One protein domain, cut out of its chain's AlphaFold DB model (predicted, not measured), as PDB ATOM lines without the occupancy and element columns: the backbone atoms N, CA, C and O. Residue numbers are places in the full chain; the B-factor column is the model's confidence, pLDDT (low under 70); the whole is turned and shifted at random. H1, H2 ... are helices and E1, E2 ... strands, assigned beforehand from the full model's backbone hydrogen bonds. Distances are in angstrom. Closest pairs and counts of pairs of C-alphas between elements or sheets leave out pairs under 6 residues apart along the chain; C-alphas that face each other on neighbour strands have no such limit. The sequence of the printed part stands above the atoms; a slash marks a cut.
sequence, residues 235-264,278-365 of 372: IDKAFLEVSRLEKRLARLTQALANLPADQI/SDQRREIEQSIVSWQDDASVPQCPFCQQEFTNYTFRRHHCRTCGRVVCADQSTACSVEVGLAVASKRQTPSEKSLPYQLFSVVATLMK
ATOM      1  N   ILE A 235      24.268   2.991 -37.217       92.56
ATOM      2  CA  ILE A 235      24.432   2.617 -35.803       92.56
ATOM      3  C   ILE A 235      24.283   3.853 -34.905       92.56
ATOM      4  O   ILE A 235      23.517   3.818 -33.944       92.56
ATOM      5  N   ASP A 236      24.938   4.958 -35.256       91.81
ATOM      6  CA  ASP A 236      24.910   6.223 -34.522       91.81
ATOM      7  C   ASP A 236      23.489   6.811 -34.498       91.81
ATOM      8  O   ASP A 236      22.996   7.188 -33.431       91.81
ATOM      9  N   LYS A 237      22.764   6.791 -35.631       90.12
ATOM     10  CA  LYS A 237      21.333   7.146 -35.680       90.12
ATOM     11  C   LYS A 237      20.509   6.274 -34.726       90.12
ATOM     12  O   LYS A 237      19.730   6.803 -33.932       90.12
ATOM     13  N   ALA A 238      20.680   4.952 -34.776       88.12
ATOM     14  CA  ALA A 238      19.935   4.029 -33.921       88.12
ATOM     15  C   ALA A 238      20.245   4.231 -32.424       88.12
ATOM     16  O   ALA A 238      19.334   4.184 -31.596       88.12
ATOM     17  N   PHE A 239      21.504   4.504 -32.075       90.25
ATOM     18  CA  PHE A 239      21.935   4.812 -30.712       90.25
ATOM     19  C   PHE A 239      21.342   6.136 -30.204       90.25
ATOM     20  O   PHE A 239      20.882   6.210 -29.061       90.25
ATOM     21  N   LEU A 240      21.284   7.168 -31.053       90.44
ATOM     22  CA  LEU A 240      20.644   8.446 -30.731       90.44
ATOM     23  C   LEU A 240      19.122   8.308 -30.558       90.44
ATOM     24  O   LEU A 240      18.564   8.916 -29.643       90.44
ATOM     25  N   GLU A 241      18.448   7.486 -31.371       89.44
ATOM     26  CA  GLU A 241      17.025   7.164 -31.185       89.44
ATOM     27  C   GLU A 241      16.766   6.478 -29.837       89.44
ATOM     28  O   GLU A 241      15.912   6.942 -29.077       89.44
ATOM     29  N   VAL A 242      17.527   5.430 -29.502       88.56
ATOM     30  CA  VAL A 242      17.421   4.729 -28.207       88.56
ATOM     31  C   VAL A 242      17.688   5.695 -27.048       88.56
ATOM     32  O   VAL A 242      16.818   5.873 -26.196       88.56
ATOM     33  N   SER A 243      18.798   6.437 -27.091       90.81
ATOM     34  CA  SER A 243      19.155   7.451 -26.084       90.81
ATOM     35  C   SER A 243      18.064   8.514 -25.878       90.81
ATOM     36  O   SER A 243      17.873   9.023 -24.772       90.81
ATOM     37  N   ARG A 244      17.344   8.900 -26.943       90.31
ATOM     38  CA  ARG A 244      16.234   9.869 -26.883       90.31
ATOM     39  C   ARG A 244      14.990   9.261 -26.232       90.31
ATOM     40  O   ARG A 244      14.306   9.950 -25.474       90.31
ATOM     41  N   LEU A 245      14.700   7.993 -26.517       89.38
ATOM     42  CA  LEU A 245      13.565   7.254 -25.959       89.38
ATOM     43  C   LEU A 245      13.765   6.938 -24.472       89.38
ATOM     44  O   LEU A 245      12.847   7.152 -23.683       89.38
ATOM     45  N   GLU A 246      14.970   6.531 -24.071       88.94
ATOM     46  CA  GLU A 246      15.353   6.322 -22.669       88.94
ATOM     47  C   GLU A 246      15.219   7.609 -21.851       88.94
ATOM     48  O   GLU A 246      14.556   7.624 -20.815       88.94
ATOM     49  N   LYS A 247      15.758   8.733 -22.350       90.75
ATOM     50  CA  LYS A 247      15.632  10.046 -21.693       90.75
ATOM     51  C   LYS A 247      14.176  10.511 -21.568       90.75
ATOM     52  O   LYS A 247      13.833  11.163 -20.584       90.75
ATOM     53  N   ARG A 248      13.303  10.168 -22.525       90.50
ATOM     54  CA  ARG A 248      11.852  10.405 -22.410       90.50
ATOM     55  C   ARG A 248      11.207   9.513 -21.351       90.50
ATOM     56  O   ARG A 248      10.446  10.026 -20.538       90.50
ATOM     57  N   LEU A 249      11.532   8.219 -21.326       88.62
ATOM     58  CA  LEU A 249      11.006   7.286 -20.329       88.62
ATOM     59  C   LEU A 249      11.439   7.672 -18.908       88.62
ATOM     60  O   LEU A 249      10.600   7.695 -18.019       88.62
ATOM     61  N   ALA A 250      12.699   8.067 -18.708       88.06
ATOM     62  CA  ALA A 250      13.203   8.550 -17.421       88.06
ATOM     63  C   ALA A 250      12.507   9.846 -16.957       88.06
ATOM     64  O   ALA A 250      12.177   9.994 -15.781       88.06
ATOM     65  N   ARG A 251      12.224  10.781 -17.879       89.50
ATOM     66  CA  ARG A 251      11.421  11.980 -17.570       89.50
ATOM     67  C   ARG A 251       9.981  11.625 -17.196       89.50
ATOM     68  O   ARG A 251       9.443  12.225 -16.271       89.50
ATOM     69  N   LEU A 252       9.376  10.650 -17.878       88.31
ATOM     70  CA  LEU A 252       8.027  10.157 -17.596       88.31
ATOM     71  C   LEU A 252       7.922   9.490 -16.228       88.31
ATOM     72  O   LEU A 252       7.054   9.854 -15.436       88.31
ATOM     73  N   THR A 253       8.807   8.540 -15.937       87.81
ATOM     74  CA  THR A 253       8.802   7.826 -14.660       87.81
ATOM     75  C   THR A 253       9.049   8.775 -13.495       87.81
ATOM     76  O   THR A 253       8.323   8.700 -12.506       87.81
ATOM     77  N   GLN A 254       9.981   9.727 -13.625       86.00
ATOM     78  CA  GLN A 254      10.217  10.732 -12.588       86.00
ATOM     79  C   GLN A 254       9.035  11.697 -12.414       86.00
ATOM     80  O   GLN A 254       8.664  11.990 -11.281       86.00
ATOM     81  N   ALA A 255       8.421  12.183 -13.498       86.06
ATOM     82  CA  ALA A 255       7.278  13.095 -13.407       86.06
ATOM     83  C   ALA A 255       6.066  12.430 -12.733       86.06
ATOM     84  O   ALA A 255       5.443  13.027 -11.859       86.06
ATOM     85  N   LEU A 256       5.778  11.169 -13.072       83.81
ATOM     86  CA  LEU A 256       4.707  10.394 -12.437       83.81
ATOM     87  C   LEU A 256       5.038  10.008 -10.982       83.81
ATOM     88  O   LEU A 256       4.143  10.004 -10.142       83.81
ATOM     89  N   ALA A 257       6.310   9.762 -10.647       81.25
ATOM     90  CA  ALA A 257       6.771   9.517  -9.273       81.25
ATOM     91  C   ALA A 257       6.930  10.794  -8.413       81.25
ATOM     92  O   ALA A 257       7.309  10.705  -7.243       81.25
ATOM     93  N   ASN A 258       6.644  11.973  -8.976       77.69
ATOM     94  CA  ASN A 258       6.581  13.253  -8.262       77.69
ATOM     95  C   ASN A 258       5.133  13.683  -7.937       77.69
ATOM     96  O   ASN A 258       4.933  14.737  -7.332       77.69
ATOM     97  N   LEU A 259       4.123  12.892  -8.323       73.06
ATOM     98  CA  LEU A 259       2.729  13.122  -7.933       73.06
ATOM     99  C   LEU A 259       2.528  12.916  -6.414       73.06
ATOM    100  O   LEU A 259       3.259  12.146  -5.787       73.06
ATOM    101  N   PRO A 260       1.540  13.580  -5.783       65.25
ATOM    102  CA  PRO A 260       1.271  13.411  -4.356       65.25
ATOM    103  C   PRO A 260       0.827  11.973  -4.040       65.25
ATOM    104  O   PRO A 260       0.025  11.383  -4.761       65.25
ATOM    105  N   ALA A 261       1.316  11.409  -2.931       58.12
ATOM    106  CA  ALA A 261       1.237   9.967  -2.660       58.12
ATOM    107  C   ALA A 261      -0.191   9.368  -2.632       58.12
ATOM    108  O   ALA A 261      -0.361   8.216  -3.033       58.12
ATOM    109  N   ASP A 262      -1.219  10.139  -2.246       57.31
ATOM    110  CA  ASP A 262      -2.637   9.712  -2.274       57.31
ATOM    111  C   ASP A 262      -3.184   9.478  -3.706       57.31
ATOM    112  O   ASP A 262      -4.241   8.870  -3.881       57.31
ATOM    113  N   GLN A 263      -2.451   9.911  -4.743       55.00
ATOM    114  CA  GLN A 263      -2.753   9.630  -6.151       55.00
ATOM    115  C   GLN A 263      -2.000   8.417  -6.731       55.00
ATOM    116  O   GLN A 263      -2.337   7.998  -7.839       55.00
ATOM    117  N   ILE A 264      -0.996   7.854  -6.041       54.47
ATOM    118  CA  ILE A 264      -0.128   6.798  -6.609       54.47
ATOM    119  C   ILE A 264      -0.647   5.382  -6.296       54.47
ATOM    120  O   ILE A 264      -0.456   4.456  -7.085       54.47
ATOM    121  N   SER A 278      -7.222  11.526 -13.367       62.44
ATOM    122  CA  SER A 278      -6.849  11.074 -14.717       62.44
ATOM    123  C   SER A 278      -6.255  12.206 -15.540       62.44
ATOM    124  O   SER A 278      -5.409  11.962 -16.395       62.44
ATOM    125  N   ASP A 279      -6.681  13.434 -15.264       70.38
ATOM    126  CA  ASP A 279      -6.405  14.588 -16.110       70.38
ATOM    127  C   ASP A 279      -4.972  15.083 -15.878       70.38
ATOM    128  O   ASP A 279      -4.182  15.060 -16.817       70.38
ATOM    129  N   GLN A 280      -4.556  15.297 -14.621       78.88
ATOM    130  CA  GLN A 280      -3.153  15.612 -14.282       78.88
ATOM    131  C   GLN A 280      -2.155  14.556 -14.789       78.88
ATOM    132  O   GLN A 280      -1.039  14.871 -15.208       78.88
ATOM    133  N   ARG A 281      -2.549  13.276 -14.771       80.94
ATOM    134  CA  ARG A 281      -1.719  12.186 -15.292       80.94
ATOM    135  C   ARG A 281      -1.613  12.226 -16.822       80.94
ATOM    136  O   ARG A 281      -0.524  12.009 -17.351       80.94
ATOM    137  N   ARG A 282      -2.709  12.520 -17.529       79.50
ATOM    138  CA  ARG A 282      -2.724  12.707 -18.992       79.50
ATOM    139  C   ARG A 282      -1.927  13.939 -19.411       79.50
ATOM    140  O   ARG A 282      -1.144  13.831 -20.345       79.50
ATOM    141  N   GLU A 283      -2.059  15.052 -18.694       84.81
ATOM    142  CA  GLU A 283      -1.262  16.271 -18.886       84.81
ATOM    143  C   GLU A 283       0.242  15.955 -18.825       84.81
ATOM    144  O   GLU A 283       0.987  16.303 -19.742       84.81
ATOM    145  N   ILE A 284       0.692  15.204 -17.809       85.75
ATOM    146  CA  ILE A 284       2.083  14.730 -17.721       85.75
ATOM    147  C   ILE A 284       2.438  13.828 -18.914       85.75
ATOM    148  O   ILE A 284       3.420  14.104 -19.605       85.75
ATOM    149  N   GLU A 285       1.646  12.784 -19.190       85.75
ATOM    150  CA  GLU A 285       1.899  11.821 -20.277       85.75
ATOM    151  C   GLU A 285       1.908  12.466 -21.689       85.75
ATOM    152  O   GLU A 285       2.579  11.951 -22.587       85.75
ATOM    153  N   GLN A 286       1.226  13.602 -21.883       85.50
ATOM    154  CA  GLN A 286       1.212  14.397 -23.122       85.50
ATOM    155  C   GLN A 286       2.320  15.467 -23.168       85.50
ATOM    156  O   GLN A 286       2.871  15.739 -24.231       85.50
ATOM    157  N   SER A 287       2.727  16.035 -22.026       88.12
ATOM    158  CA  SER A 287       3.793  17.059 -21.955       88.12
ATOM    159  C   SER A 287       5.190  16.559 -22.374       88.12
ATOM    160  O   SER A 287       6.100  17.348 -22.631       88.12
ATOM    161  N   ILE A 288       5.382  15.238 -22.418       88.69
ATOM    162  CA  ILE A 288       6.679  14.581 -22.654       88.69
ATOM    163  C   ILE A 288       6.880  14.209 -24.129       88.69
ATOM    164  O   ILE A 288       8.018  14.147 -24.614       88.69
ATOM    165  N   VAL A 289       5.789  13.962 -24.854       89.62
ATOM    166  CA  VAL A 289       5.787  13.653 -26.283       89.62
ATOM    167  C   VAL A 289       4.429  14.018 -26.874       89.62
ATOM    168  O   VAL A 289       3.403  13.659 -26.309       89.62
ATOM    169  N   SER A 290       4.415  14.696 -28.023       89.56
ATOM    170  CA  SER A 290       3.187  14.926 -28.784       89.56
ATOM    171  C   SER A 290       2.573  13.590 -29.203       89.56
ATOM    172  O   SER A 290       3.263  12.721 -29.740       89.56
ATOM    173  N   TRP A 291       1.285  13.402 -28.923       91.56
ATOM    174  CA  TRP A 291       0.557  12.199 -29.321       91.56
ATOM    175  C   TRP A 291       0.105  12.325 -30.779       91.56
ATOM    176  O   TRP A 291      -0.235  13.410 -31.245       91.56
ATOM    177  N   GLN A 292       0.143  11.209 -31.502       91.75
ATOM    178  CA  GLN A 292      -0.339  11.127 -32.874       91.75
ATOM    179  C   GLN A 292      -1.872  11.116 -32.882       91.75
ATOM    180  O   GLN A 292      -2.486  10.434 -32.063       91.75
ATOM    181  N   ASP A 293      -2.473  11.861 -33.808       91.56
ATOM    182  CA  ASP A 293      -3.927  11.953 -33.926       91.56
ATOM    183  C   ASP A 293      -4.575  10.619 -34.351       91.56
ATOM    184  O   ASP A 293      -4.046   9.884 -35.190       91.56
ATOM    185  N   ASP A 294      -5.751  10.337 -33.791       91.00
ATOM    186  CA  ASP A 294      -6.481   9.081 -33.967       91.00
ATOM    187  C   ASP A 294      -7.101   8.922 -35.366       91.00
ATOM    188  O   ASP A 294      -7.263   7.786 -35.825       91.00
ATOM    189  N   ALA A 295      -7.421  10.019 -36.065       89.88
ATOM    190  CA  ALA A 295      -7.893   9.975 -37.449       89.88
ATOM    191  C   ALA A 295      -6.732   9.797 -38.443       89.88
ATOM    192  O   ALA A 295      -6.913   9.161 -39.480       89.88
ATOM    193  N   SER A 296      -5.520  10.253 -38.098       91.12
ATOM    194  CA  SER A 296      -4.307   9.999 -38.897       91.12
ATOM    195  C   SER A 296      -3.897   8.518 -38.972       91.12
ATOM    196  O   SER A 296      -3.075   8.152 -39.813       91.12
ATOM    197  N   VAL A 297      -4.460   7.655 -38.111       91.69
ATOM    198  CA  VAL A 297      -4.163   6.214 -38.072       91.69
ATOM    199  C   VAL A 297      -5.459   5.385 -38.109       91.69
ATOM    200  O   VAL A 297      -6.081   5.162 -37.064       91.69
ATOM    201  N   PRO A 298      -5.884   4.890 -39.290       92.19
ATOM    202  CA  PRO A 298      -7.064   4.027 -39.419       92.19
ATOM    203  C   PRO A 298      -6.789   2.557 -39.046       92.19
ATOM    204  O   PRO A 298      -7.693   1.864 -38.583       92.19
ATOM    205  N   GLN A 299      -5.544   2.088 -39.198       93.56
ATOM    206  CA  GLN A 299      -5.124   0.694 -38.990       93.56
ATOM    207  C   GLN A 299      -3.904   0.604 -38.064       93.56
ATOM    208  O   GLN A 299      -3.002   1.439 -38.124       93.56
ATOM    209  N   CYS A 300      -3.840  -0.421 -37.213       92.00
ATOM    210  CA  CYS A 300      -2.716  -0.609 -36.296       92.00
ATOM    211  C   CYS A 300      -1.419  -0.961 -37.060       92.00
ATOM    212  O   CYS A 300      -1.387  -1.987 -37.744       92.00
ATOM    213  N   PRO A 301      -0.306  -0.217 -36.893       89.88
ATOM    214  CA  PRO A 301       0.902  -0.385 -37.713       89.88
ATOM    215  C   PRO A 301       1.670  -1.706 -37.495       89.88
ATOM    216  O   PRO A 301       2.646  -1.962 -38.196       89.88
ATOM    217  N   PHE A 302       1.268  -2.554 -36.539       89.00
ATOM    218  CA  PHE A 302       1.943  -3.829 -36.248       89.00
ATOM    219  C   PHE A 302       1.138  -5.091 -36.584       89.00
ATOM    220  O   PHE A 302       1.756  -6.125 -36.847       89.00
ATOM    221  N   CYS A 303      -0.198  -5.022 -36.584       90.88
ATOM    222  CA  CYS A 303      -1.088  -6.136 -36.945       90.88
ATOM    223  C   CYS A 303      -2.054  -5.815 -38.100       90.88
ATOM    224  O   CYS A 303      -2.825  -6.685 -38.485       90.88
ATOM    225  N   GLN A 304      -2.017  -4.590 -38.644       92.06
ATOM    226  CA  GLN A 304      -2.761  -4.130 -39.831       92.06
ATOM    227  C   GLN A 304      -4.300  -4.194 -39.717       92.06
ATOM    228  O   GLN A 304      -5.013  -3.947 -40.683       92.06
ATOM    229  N   GLN A 305      -4.828  -4.458 -38.521       90.94
ATOM    230  CA  GLN A 305      -6.262  -4.447 -38.224       90.94
ATOM    231  C   GLN A 305      -6.796  -3.018 -38.049       90.94
ATOM    232  O   GLN A 305      -6.129  -2.163 -37.455       90.94
ATOM    233  N   GLU A 306      -8.011  -2.776 -38.541       92.81
ATOM    234  CA  GLU A 306      -8.714  -1.489 -38.465       92.81
ATOM    235  C   GLU A 306      -9.218  -1.169 -37.057       92.81
ATOM    236  O   GLU A 306      -9.743  -2.028 -36.346       92.81
ATOM    237  N   PHE A 307      -9.074   0.094 -36.648       92.25
ATOM    238  CA  PHE A 307      -9.553   0.561 -35.351       92.25
ATOM    239  C   PHE A 307     -11.073   0.715 -35.334       92.25
ATOM    240  O   PHE A 307     -11.641   1.526 -36.064       92.25
ATOM    241  N   THR A 308     -11.728  -0.016 -34.432       88.38
ATOM    242  CA  THR A 308     -13.178   0.054 -34.224       88.38
ATOM    243  C   THR A 308     -13.484   0.747 -32.899       88.38
ATOM    244  O   THR A 308     -12.810   0.542 -31.888       88.38
ATOM    245  N   ASN A 309     -14.547   1.554 -32.871       82.69
ATOM    246  CA  ASN A 309     -14.876   2.385 -31.705       82.69
ATOM    247  C   ASN A 309     -15.282   1.583 -30.449       82.69
ATOM    248  O   ASN A 309     -15.327   2.139 -29.352       82.69
ATOM    249  N   TYR A 310     -15.571   0.284 -30.591       78.69
ATOM    250  CA  TYR A 310     -16.083  -0.564 -29.511       78.69
ATOM    251  C   TYR A 310     -15.079  -1.622 -29.040       78.69
ATOM    252  O   TYR A 310     -14.811  -1.693 -27.834       78.69
ATOM    253  N   THR A 311     -14.526  -2.416 -29.965       82.50
ATOM    254  CA  THR A 311     -13.674  -3.579 -29.656       82.50
ATOM    255  C   THR A 311     -12.189  -3.296 -29.871       82.50
ATOM    256  O   THR A 311     -11.396  -3.499 -28.954       82.50
ATOM    257  N   PHE A 312     -11.799  -2.778 -31.036       88.50
ATOM    258  CA  PHE A 312     -10.396  -2.612 -31.411       88.50
ATOM    259  C   PHE A 312      -9.899  -1.196 -31.100       88.50
ATOM    260  O   PHE A 312      -9.758  -0.342 -31.974       88.50
ATOM    261  N   ARG A 313      -9.692  -0.942 -29.804       89.38
ATOM    262  CA  ARG A 313      -9.372   0.385 -29.256       89.38
ATOM    263  C   ARG A 313      -7.932   0.813 -29.542       89.38
ATOM    264  O   ARG A 313      -7.018  -0.012 -29.544       89.38
ATOM    265  N   ARG A 314      -7.742   2.124 -29.713       91.00
ATOM    266  CA  ARG A 314      -6.439   2.791 -29.849       91.00
ATOM    267  C   ARG A 314      -5.748   2.960 -28.489       91.00
ATOM    268  O   ARG A 314      -6.404   3.195 -27.478       91.00
ATOM    269  N   HIS A 315      -4.422   2.864 -28.489       91.62
ATOM    270  CA  HIS A 315      -3.507   3.110 -27.375       91.62
ATOM    271  C   HIS A 315      -2.300   3.914 -27.880       91.62
ATOM    272  O   HIS A 315      -1.542   3.438 -28.729       91.62
ATOM    273  N   HIS A 316      -2.071   5.100 -27.316       91.56
ATOM    274  CA  HIS A 316      -0.864   5.893 -27.570       91.56
ATOM    275  C   HIS A 316       0.327   5.376 -26.762       91.56
ATOM    276  O   HIS A 316       0.203   5.024 -25.583       91.56
ATOM    277  N   CYS A 317       1.502   5.362 -27.383       91.00
ATOM    278  CA  CYS A 317       2.752   4.994 -26.725       91.00
ATOM    279  C   CYS A 317       3.364   6.181 -25.972       91.00
ATOM    280  O   CYS A 317       3.737   7.186 -26.582       91.00
ATOM    281  N   ARG A 318       3.561   6.054 -24.657       89.69
ATOM    282  CA  ARG A 318       3.955   7.179 -23.785       89.69
ATOM    283  C   ARG A 318       5.395   7.697 -23.979       89.69
ATOM    284  O   ARG A 318       5.765   8.700 -23.380       89.69
ATOM    285  N   THR A 319       6.213   7.063 -24.825       89.31
ATOM    286  CA  THR A 319       7.584   7.516 -25.160       89.31
ATOM    287  C   THR A 319       7.748   8.030 -26.597       89.31
ATOM    288  O   THR A 319       8.721   8.735 -26.890       89.31
ATOM    289  N   CYS A 320       6.817   7.716 -27.506       89.12
ATOM    290  CA  CYS A 320       6.905   8.108 -28.919       89.12
ATOM    291  C   CYS A 320       5.619   8.682 -29.531       89.12
ATOM    292  O   CYS A 320       5.654   9.072 -30.693       89.12
ATOM    293  N   GLY A 321       4.513   8.745 -28.786       89.38
ATOM    294  CA  GLY A 321       3.257   9.380 -29.198       89.38
ATOM    295  C   GLY A 321       2.419   8.607 -30.220       89.38
ATOM    296  O   GLY A 321       1.215   8.829 -30.293       89.38
ATOM    297  N   ARG A 322       3.021   7.686 -30.983       91.56
ATOM    298  CA  ARG A 322       2.343   6.900 -32.030       91.56
ATOM    299  C   ARG A 322       1.209   6.018 -31.484       91.56
ATOM    300  O   ARG A 322       1.265   5.567 -30.335       91.56
ATOM    301  N   VAL A 323       0.235   5.719 -32.343       93.25
ATOM    302  CA  VAL A 323      -0.942   4.878 -32.050       93.25
ATOM    303  C   VAL A 323      -0.682   3.395 -32.363       93.25
ATOM    304  O   VAL A 323      -0.106   3.056 -33.395       93.25
ATOM    305  N   VAL A 324      -1.147   2.504 -31.485       93.06
ATOM    306  CA  VAL A 324      -1.277   1.041 -31.672       93.06
ATOM    307  C   VAL A 324      -2.608   0.557 -31.094       93.06
ATOM    308  O   VAL A 324      -3.352   1.343 -30.516       93.06
ATOM    309  N   CYS A 325      -2.938  -0.729 -31.229       92.31
ATOM    310  CA  CYS A 325      -4.117  -1.304 -30.586       92.31
ATOM    311  C   CYS A 325      -3.894  -1.710 -29.122       92.31
ATOM    312  O   CYS A 325      -2.789  -2.054 -28.687       92.31
ATOM    313  N   ALA A 326      -4.998  -1.681 -28.378       88.38
ATOM    314  CA  ALA A 326      -5.122  -2.136 -26.998       88.38
ATOM    315  C   ALA A 326      -5.297  -3.661 -26.860       88.38
ATOM    316  O   ALA A 326      -5.342  -4.164 -25.741       88.38
ATOM    317  N   ASP A 327      -5.446  -4.396 -27.968       87.50
ATOM    318  CA  ASP A 327      -5.802  -5.814 -27.918       87.50
ATOM    319  C   ASP A 327      -4.646  -6.691 -27.415       87.50
ATOM    320  O   ASP A 327      -3.604  -6.849 -28.067       87.50
ATOM    321  N   GLN A 328      -4.896  -7.318 -26.268       85.12
ATOM    322  CA  GLN A 328      -4.007  -8.245 -25.591       85.12
ATOM    323  C   GLN A 328      -3.663  -9.482 -26.439       85.12
ATOM    324  O   GLN A 328      -2.575 -10.029 -26.246       85.12
ATOM    325  N   SER A 329      -4.521  -9.890 -27.386       86.12
ATOM    326  CA  SER A 329      -4.252 -11.022 -28.291       86.12
ATOM    327  C   SER A 329      -3.071 -10.734 -29.227       86.12
ATOM    328  O   SER A 329      -2.173 -11.558 -29.393       86.12
ATOM    329  N   THR A 330      -3.016  -9.513 -29.769       85.19
ATOM    330  CA  THR A 330      -1.933  -9.049 -30.651       85.19
ATOM    331  C   THR A 330      -0.676  -8.641 -29.878       85.19
ATOM    332  O   THR A 330       0.431  -8.660 -30.420       85.19
ATOM    333  N   ALA A 331      -0.851  -8.230 -28.616       86.69
ATOM    334  CA  ALA A 331       0.170  -7.631 -27.761       86.69
ATOM    335  C   ALA A 331       0.940  -6.465 -28.428       86.69
ATOM    336  O   ALA A 331       2.138  -6.302 -28.197       86.69
ATOM    337  N   CYS A 332       0.287  -5.655 -29.273       88.44
ATOM    338  CA  CYS A 332       0.934  -4.499 -29.917       88.44
ATOM    339  C   CYS A 332       1.326  -3.404 -28.910       88.44
ATOM    340  O   CYS A 332       2.376  -2.767 -29.063       88.44
ATOM    341  N   SER A 333       0.505  -3.216 -27.873       89.62
ATOM    342  CA  SER A 333       0.819  -2.415 -26.687       89.62
ATOM    343  C   SER A 333       1.054  -3.306 -25.462       89.62
ATOM    344  O   SER A 333       0.522  -4.411 -25.372       89.62
ATOM    345  N   VAL A 334       1.894  -2.833 -24.540       87.38
ATOM    346  CA  VAL A 334       2.254  -3.511 -23.283       87.38
ATOM    347  C   VAL A 334       2.310  -2.474 -22.168       87.38
ATOM    348  O   VAL A 334       2.918  -1.418 -22.341       87.38
ATOM    349  N   GLU A 335       1.710  -2.770 -21.019       85.19
ATOM    350  CA  GLU A 335       1.876  -1.965 -19.809       85.19
ATOM    351  C   GLU A 335       3.108  -2.426 -19.026       85.19
ATOM    352  O   GLU A 335       3.207  -3.583 -18.622       85.19
ATOM    353  N   VAL A 336       4.064  -1.519 -18.823       83.94
ATOM    354  CA  VAL A 336       5.312  -1.798 -18.108       83.94
ATOM    355  C   VAL A 336       5.269  -1.119 -16.744       83.94
ATOM    356  O   VAL A 336       5.214   0.108 -16.658       83.94
ATOM    357  N   GLY A 337       5.291  -1.926 -15.681       81.06
ATOM    358  CA  GLY A 337       5.451  -1.462 -14.305       81.06
ATOM    359  C   GLY A 337       6.924  -1.221 -13.976       81.06
ATOM    360  O   GLY A 337       7.734  -2.140 -14.041       81.06
ATOM    361  N   LEU A 338       7.268   0.013 -13.614       79.81
ATOM    362  CA  LEU A 338       8.617   0.463 -13.277       79.81
ATOM    363  C   LEU A 338       8.666   0.904 -11.811       79.81
ATOM    364  O   LEU A 338       7.852   1.719 -11.383       79.81
ATOM    365  N   ALA A 339       9.636   0.394 -11.050       79.69
ATOM    366  CA  ALA A 339       9.921   0.871  -9.699       79.69
ATOM    367  C   ALA A 339      10.846   2.096  -9.768       79.69
ATOM    368  O   ALA A 339      11.960   2.013 -10.284       79.69
ATOM    369  N   VAL A 340      10.380   3.238  -9.262       79.25
ATOM    370  CA  VAL A 340      11.047   4.541  -9.378       79.25
ATOM    371  C   VAL A 340      11.397   5.064  -7.991       79.25
ATOM    372  O   VAL A 340      10.516   5.198  -7.144       79.25
ATOM    373  N   ALA A 341      12.668   5.384  -7.753       76.06
ATOM    374  CA  ALA A 341      13.100   6.048  -6.528       76.06
ATOM    375  C   ALA A 341      12.866   7.563  -6.643       76.06
ATOM    376  O   ALA A 341      13.500   8.224  -7.462       76.06
ATOM    377  N   SER A 342      11.982   8.122  -5.816       73.00
ATOM    378  CA  SER A 342      11.739   9.568  -5.741       73.00
ATOM    379  C   SER A 342      12.228  10.146  -4.411       73.00
ATOM    380  O   SER A 342      12.100   9.516  -3.356       73.00
ATOM    381  N   LYS A 343      12.827  11.340  -4.467       65.00
ATOM    382  CA  LYS A 343      13.424  12.037  -3.320       65.00
ATOM    383  C   LYS A 343      12.366  12.903  -2.637       65.00
ATOM    384  O   LYS A 343      11.763  13.763  -3.277       65.00
ATOM    385  N   ARG A 344      12.165  12.719  -1.329       59.72
ATOM    386  CA  ARG A 344      11.245  13.564  -0.548       59.72
ATOM    387  C   ARG A 344      11.735  15.014  -0.522       59.72
ATOM    388  O   ARG A 344      12.908  15.269  -0.262       59.72
ATOM    389  N   GLN A 345      10.820  15.955  -0.759       55.94
ATOM    390  CA  GLN A 345      11.080  17.396  -0.627       55.94
ATOM    391  C   GLN A 345      10.960  17.894   0.825       55.94
ATOM    392  O   GLN A 345      11.380  19.004   1.127       55.94
ATOM    393  N   THR A 346      10.403  17.085   1.732       55.94
ATOM    394  CA  THR A 346      10.258  17.420   3.152       55.94
ATOM    395  C   THR A 346      11.417  16.850   3.982       55.94
ATOM    396  O   THR A 346      11.645  15.637   3.947       55.94
ATOM    397  N   PRO A 347      12.137  17.674   4.770       48.19
ATOM    398  CA  PRO A 347      13.084  17.167   5.754       48.19
ATOM    399  C   PRO A 347      12.308  16.520   6.908       48.19
ATOM    400  O   PRO A 347      11.579  17.181   7.642       48.19
ATOM    401  N   SER A 348      12.441  15.203   7.052       49.28
ATOM    402  CA  SER A 348      11.895  14.448   8.180       49.28
ATOM    403  C   SER A 348      12.913  13.391   8.590       49.28
ATOM    404  O   SER A 348      13.155  12.434   7.852       49.28
ATOM    405  N   GLU A 349      13.514  13.579   9.765       55.50
ATOM    406  CA  GLU A 349      14.720  12.885  10.257       55.50
ATOM    407  C   GLU A 349      14.589  11.357  10.409       55.50
ATOM    408  O   GLU A 349      15.552  10.682  10.761       55.50
ATOM    409  N   LYS A 350      13.396  10.791  10.187       51.47
ATOM    410  CA  LYS A 350      13.064   9.386  10.483       51.47
ATOM    411  C   LYS A 350      12.502   8.619   9.280       51.47
ATOM    412  O   LYS A 350      11.836   7.603   9.455       51.47
ATOM    413  N   SER A 351      12.764   9.080   8.052       56.66
ATOM    414  CA  SER A 351      12.429   8.337   6.826       56.66
ATOM    415  C   SER A 351      13.612   8.226   5.867       56.66
ATOM    416  O   SER A 351      14.405   9.157   5.758       56.66
ATOM    417  N   LEU A 352      13.708   7.094   5.158       56.00
ATOM    418  CA  LEU A 352      14.717   6.871   4.117       56.00
ATOM    419  C   LEU A 352      14.694   8.016   3.079       56.00
ATOM    420  O   LEU A 352      13.607   8.470   2.711       56.00
ATOM    421  N   PRO A 353      15.858   8.458   2.558       61.72
ATOM    422  CA  PRO A 353      15.947   9.626   1.671       61.72
ATOM    423  C   PRO A 353      15.250   9.443   0.311       61.72
ATOM    424  O   PRO A 353      15.021  10.423  -0.402       61.72
ATOM    425  N   TYR A 354      14.887   8.205  -0.035       63.38
ATOM    426  CA  TYR A 354      14.159   7.840  -1.244       63.38
ATOM    427  C   TYR A 354      12.950   6.967  -0.900       63.38
ATOM    428  O   TYR A 354      13.046   6.068  -0.062       63.38
ATOM    429  N   GLN A 355      11.832   7.185  -1.590       67.94
ATOM    430  CA  GLN A 355      10.710   6.246  -1.631       67.94
ATOM    431  C   GLN A 355      10.635   5.573  -3.001       67.94
ATOM    432  O   GLN A 355      10.790   6.238  -4.022       67.94
ATOM    433  N   LEU A 356      10.367   4.267  -3.014       69.75
ATOM    434  CA  LEU A 356      10.062   3.521  -4.233       69.75
ATOM    435  C   LEU A 356       8.570   3.641  -4.560       69.75
ATOM    436  O   LEU A 356       7.722   3.349  -3.717       69.75
ATOM    437  N   PHE A 357       8.264   4.030  -5.795       69.69
ATOM    438  CA  PHE A 357       6.913   4.121  -6.341       69.69
ATOM    439  C   PHE A 357       6.782   3.256  -7.597       69.69
ATOM    440  O   PHE A 357       7.667   3.267  -8.450       69.69
ATOM    441  N   SER A 358       5.670   2.533  -7.730       72.88
ATOM    442  CA  SER A 358       5.368   1.738  -8.925       72.88
ATOM    443  C   SER A 358       4.624   2.589  -9.953       72.88
ATOM    444  O   SER A 358       3.471   2.960  -9.738       72.88
ATOM    445  N   VAL A 359       5.270   2.882 -11.079       75.56
ATOM    446  CA  VAL A 359       4.707   3.651 -12.196       75.56
ATOM    447  C   VAL A 359       4.415   2.707 -13.359       75.56
ATOM    448  O   VAL A 359       5.309   2.004 -13.817       75.56
ATOM    449  N   VAL A 360       3.181   2.701 -13.864       73.81
ATOM    450  CA  VAL A 360       2.790   1.904 -15.042       73.81
ATOM    451  C   VAL A 360       2.767   2.791 -16.282       73.81
ATOM    452  O   VAL A 360       2.075   3.808 -16.271       73.81
ATOM    453  N   ALA A 361       3.472   2.409 -17.350       79.88
ATOM    454  CA  ALA A 361       3.484   3.127 -18.627       79.88
ATOM    455  C   ALA A 361       3.189   2.189 -19.810       79.88
ATOM    456  O   ALA A 361       3.806   1.133 -19.937       79.88
ATOM    457  N   THR A 362       2.275   2.583 -20.702       84.00
ATOM    458  CA  THR A 362       1.956   1.810 -21.914       84.00
ATOM    459  C   THR A 362       2.964   2.105 -23.031       84.00
ATOM    460  O   THR A 362       3.104   3.254 -23.468       84.00
ATOM    461  N   LEU A 363       3.646   1.065 -23.511       85.31
ATOM    462  CA  LEU A 363       4.686   1.111 -24.541       85.31
ATOM    463  C   LEU A 363       4.348   0.198 -25.735       85.31
ATOM    464  O   LEU A 363       3.473  -0.663 -25.655       85.31
ATOM    465  N   MET A 364       5.066   0.371 -26.848       85.62
ATOM    466  CA  MET A 364       4.982  -0.497 -28.033       85.62
ATOM    467  C   MET A 364       5.869  -1.735 -27.902       85.62
ATOM    468  O   MET A 364       7.074  -1.599 -27.681       85.62
ATOM    469  N   LYS A 365       5.319  -2.934 -28.146       79.38
ATOM    470  CA  LYS A 365       6.071  -4.200 -28.026       79.38
ATOM    471  C   LYS A 365       7.247  -4.316 -28.999       79.38
ATOM    472  O   LYS A 365       8.304  -4.800 -28.615       79.38
TER     473      LYS A 365
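Overview. This is residues 235 to 264 and 278 to 365 of the 372 residues of the protein "Vacuolar segregation protein pep7" of Talaromyces marneffei PM1 (UniProt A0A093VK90). A long two-stranded hairpin, E3 with E4, is crossed by the long helix H1, which packs on it with residues 249 to 256 while its residues 235 to 243 stick out as an arm. The small hairpin E1 with E2 sits at the end of the long hairpin where residues 333 and 364 face each other, the short helix H2 packs on the last part of H1, and residues 346 to 351 stick out at the other end of the long hairpin. The printed part has 118 residues with two named helices and then four named strands, in the order H1, H2, E1, E2, E3, E4; each pair of strands is an antiparallel sheet of two, and the class is mixed, helices and strands. The whole is loose, with a radius of gyration of the C-alphas of 16.8 A and spans of 56 by 40 by 24 A.

Arrangement. E3, residues 333 to 343, and E4, residues 354 to 364, form an antiparallel hairpin, with 159 degrees between their directions. N 338 and O 359 are 2.8 A apart and N 355 and O 342 are 2.9 A apart, both within hydrogen-bond range. H1, residues 235 to 256, comes closest to E4 at the C-alphas of Thr 253 and Val 359, 6.3 A apart, and to E3 at those of Thr 253 and Val 340, 6.6 A apart. H2, residues 278 to 287, touches H1, which meets it with residues 252 to 256 alone; the closest C-alphas are those of Leu 252 and Glu 285, 6.9 A apart. The two helices run opposite ways at a shallow tilt of 29 degrees. H2 is apart from E3 and E4. E1, residues 314 to 316, and E2, residues 323 to 325, form an antiparallel hairpin at 134 degrees, with N 315 and O 324 within hydrogen-bond range at 2.8 A. The closest C-alphas of E2 and E3 are those of Cys 325 and Ser 333, 6.4 A apart. H1 is apart from E1 and E2. In H1 and H2 every O i to N i+4 pair is within hydrogen-bond range.

Along the chain. E3 measures 30.2 A from C-alpha 333 to C-alpha 343, and E4 29.5 A from C-alpha 354 to C-alpha 364, which is at (4.982, -0.497, -28.033). H1 begins at C-alpha 235, at (24.432, 2.617, -35.803), and measures 31.6 A to C-alpha 256. H2 measures 14.2 A; E1 and E2 have three residues each.

Size, cuts and confidence. The two C-alphas farthest apart are those of Glu 306 and Glu 349, at 55.9 A. Residues 265 to 277 are not printed, and C-alphas 264 and 278 are 11.4 A apart across the cut. The link from H2 to E1 is long, 26 residues. The mean pLDDT of the printed part is 81.8; it is under 70 at residues 260 to 264, 278 and 343 to 357.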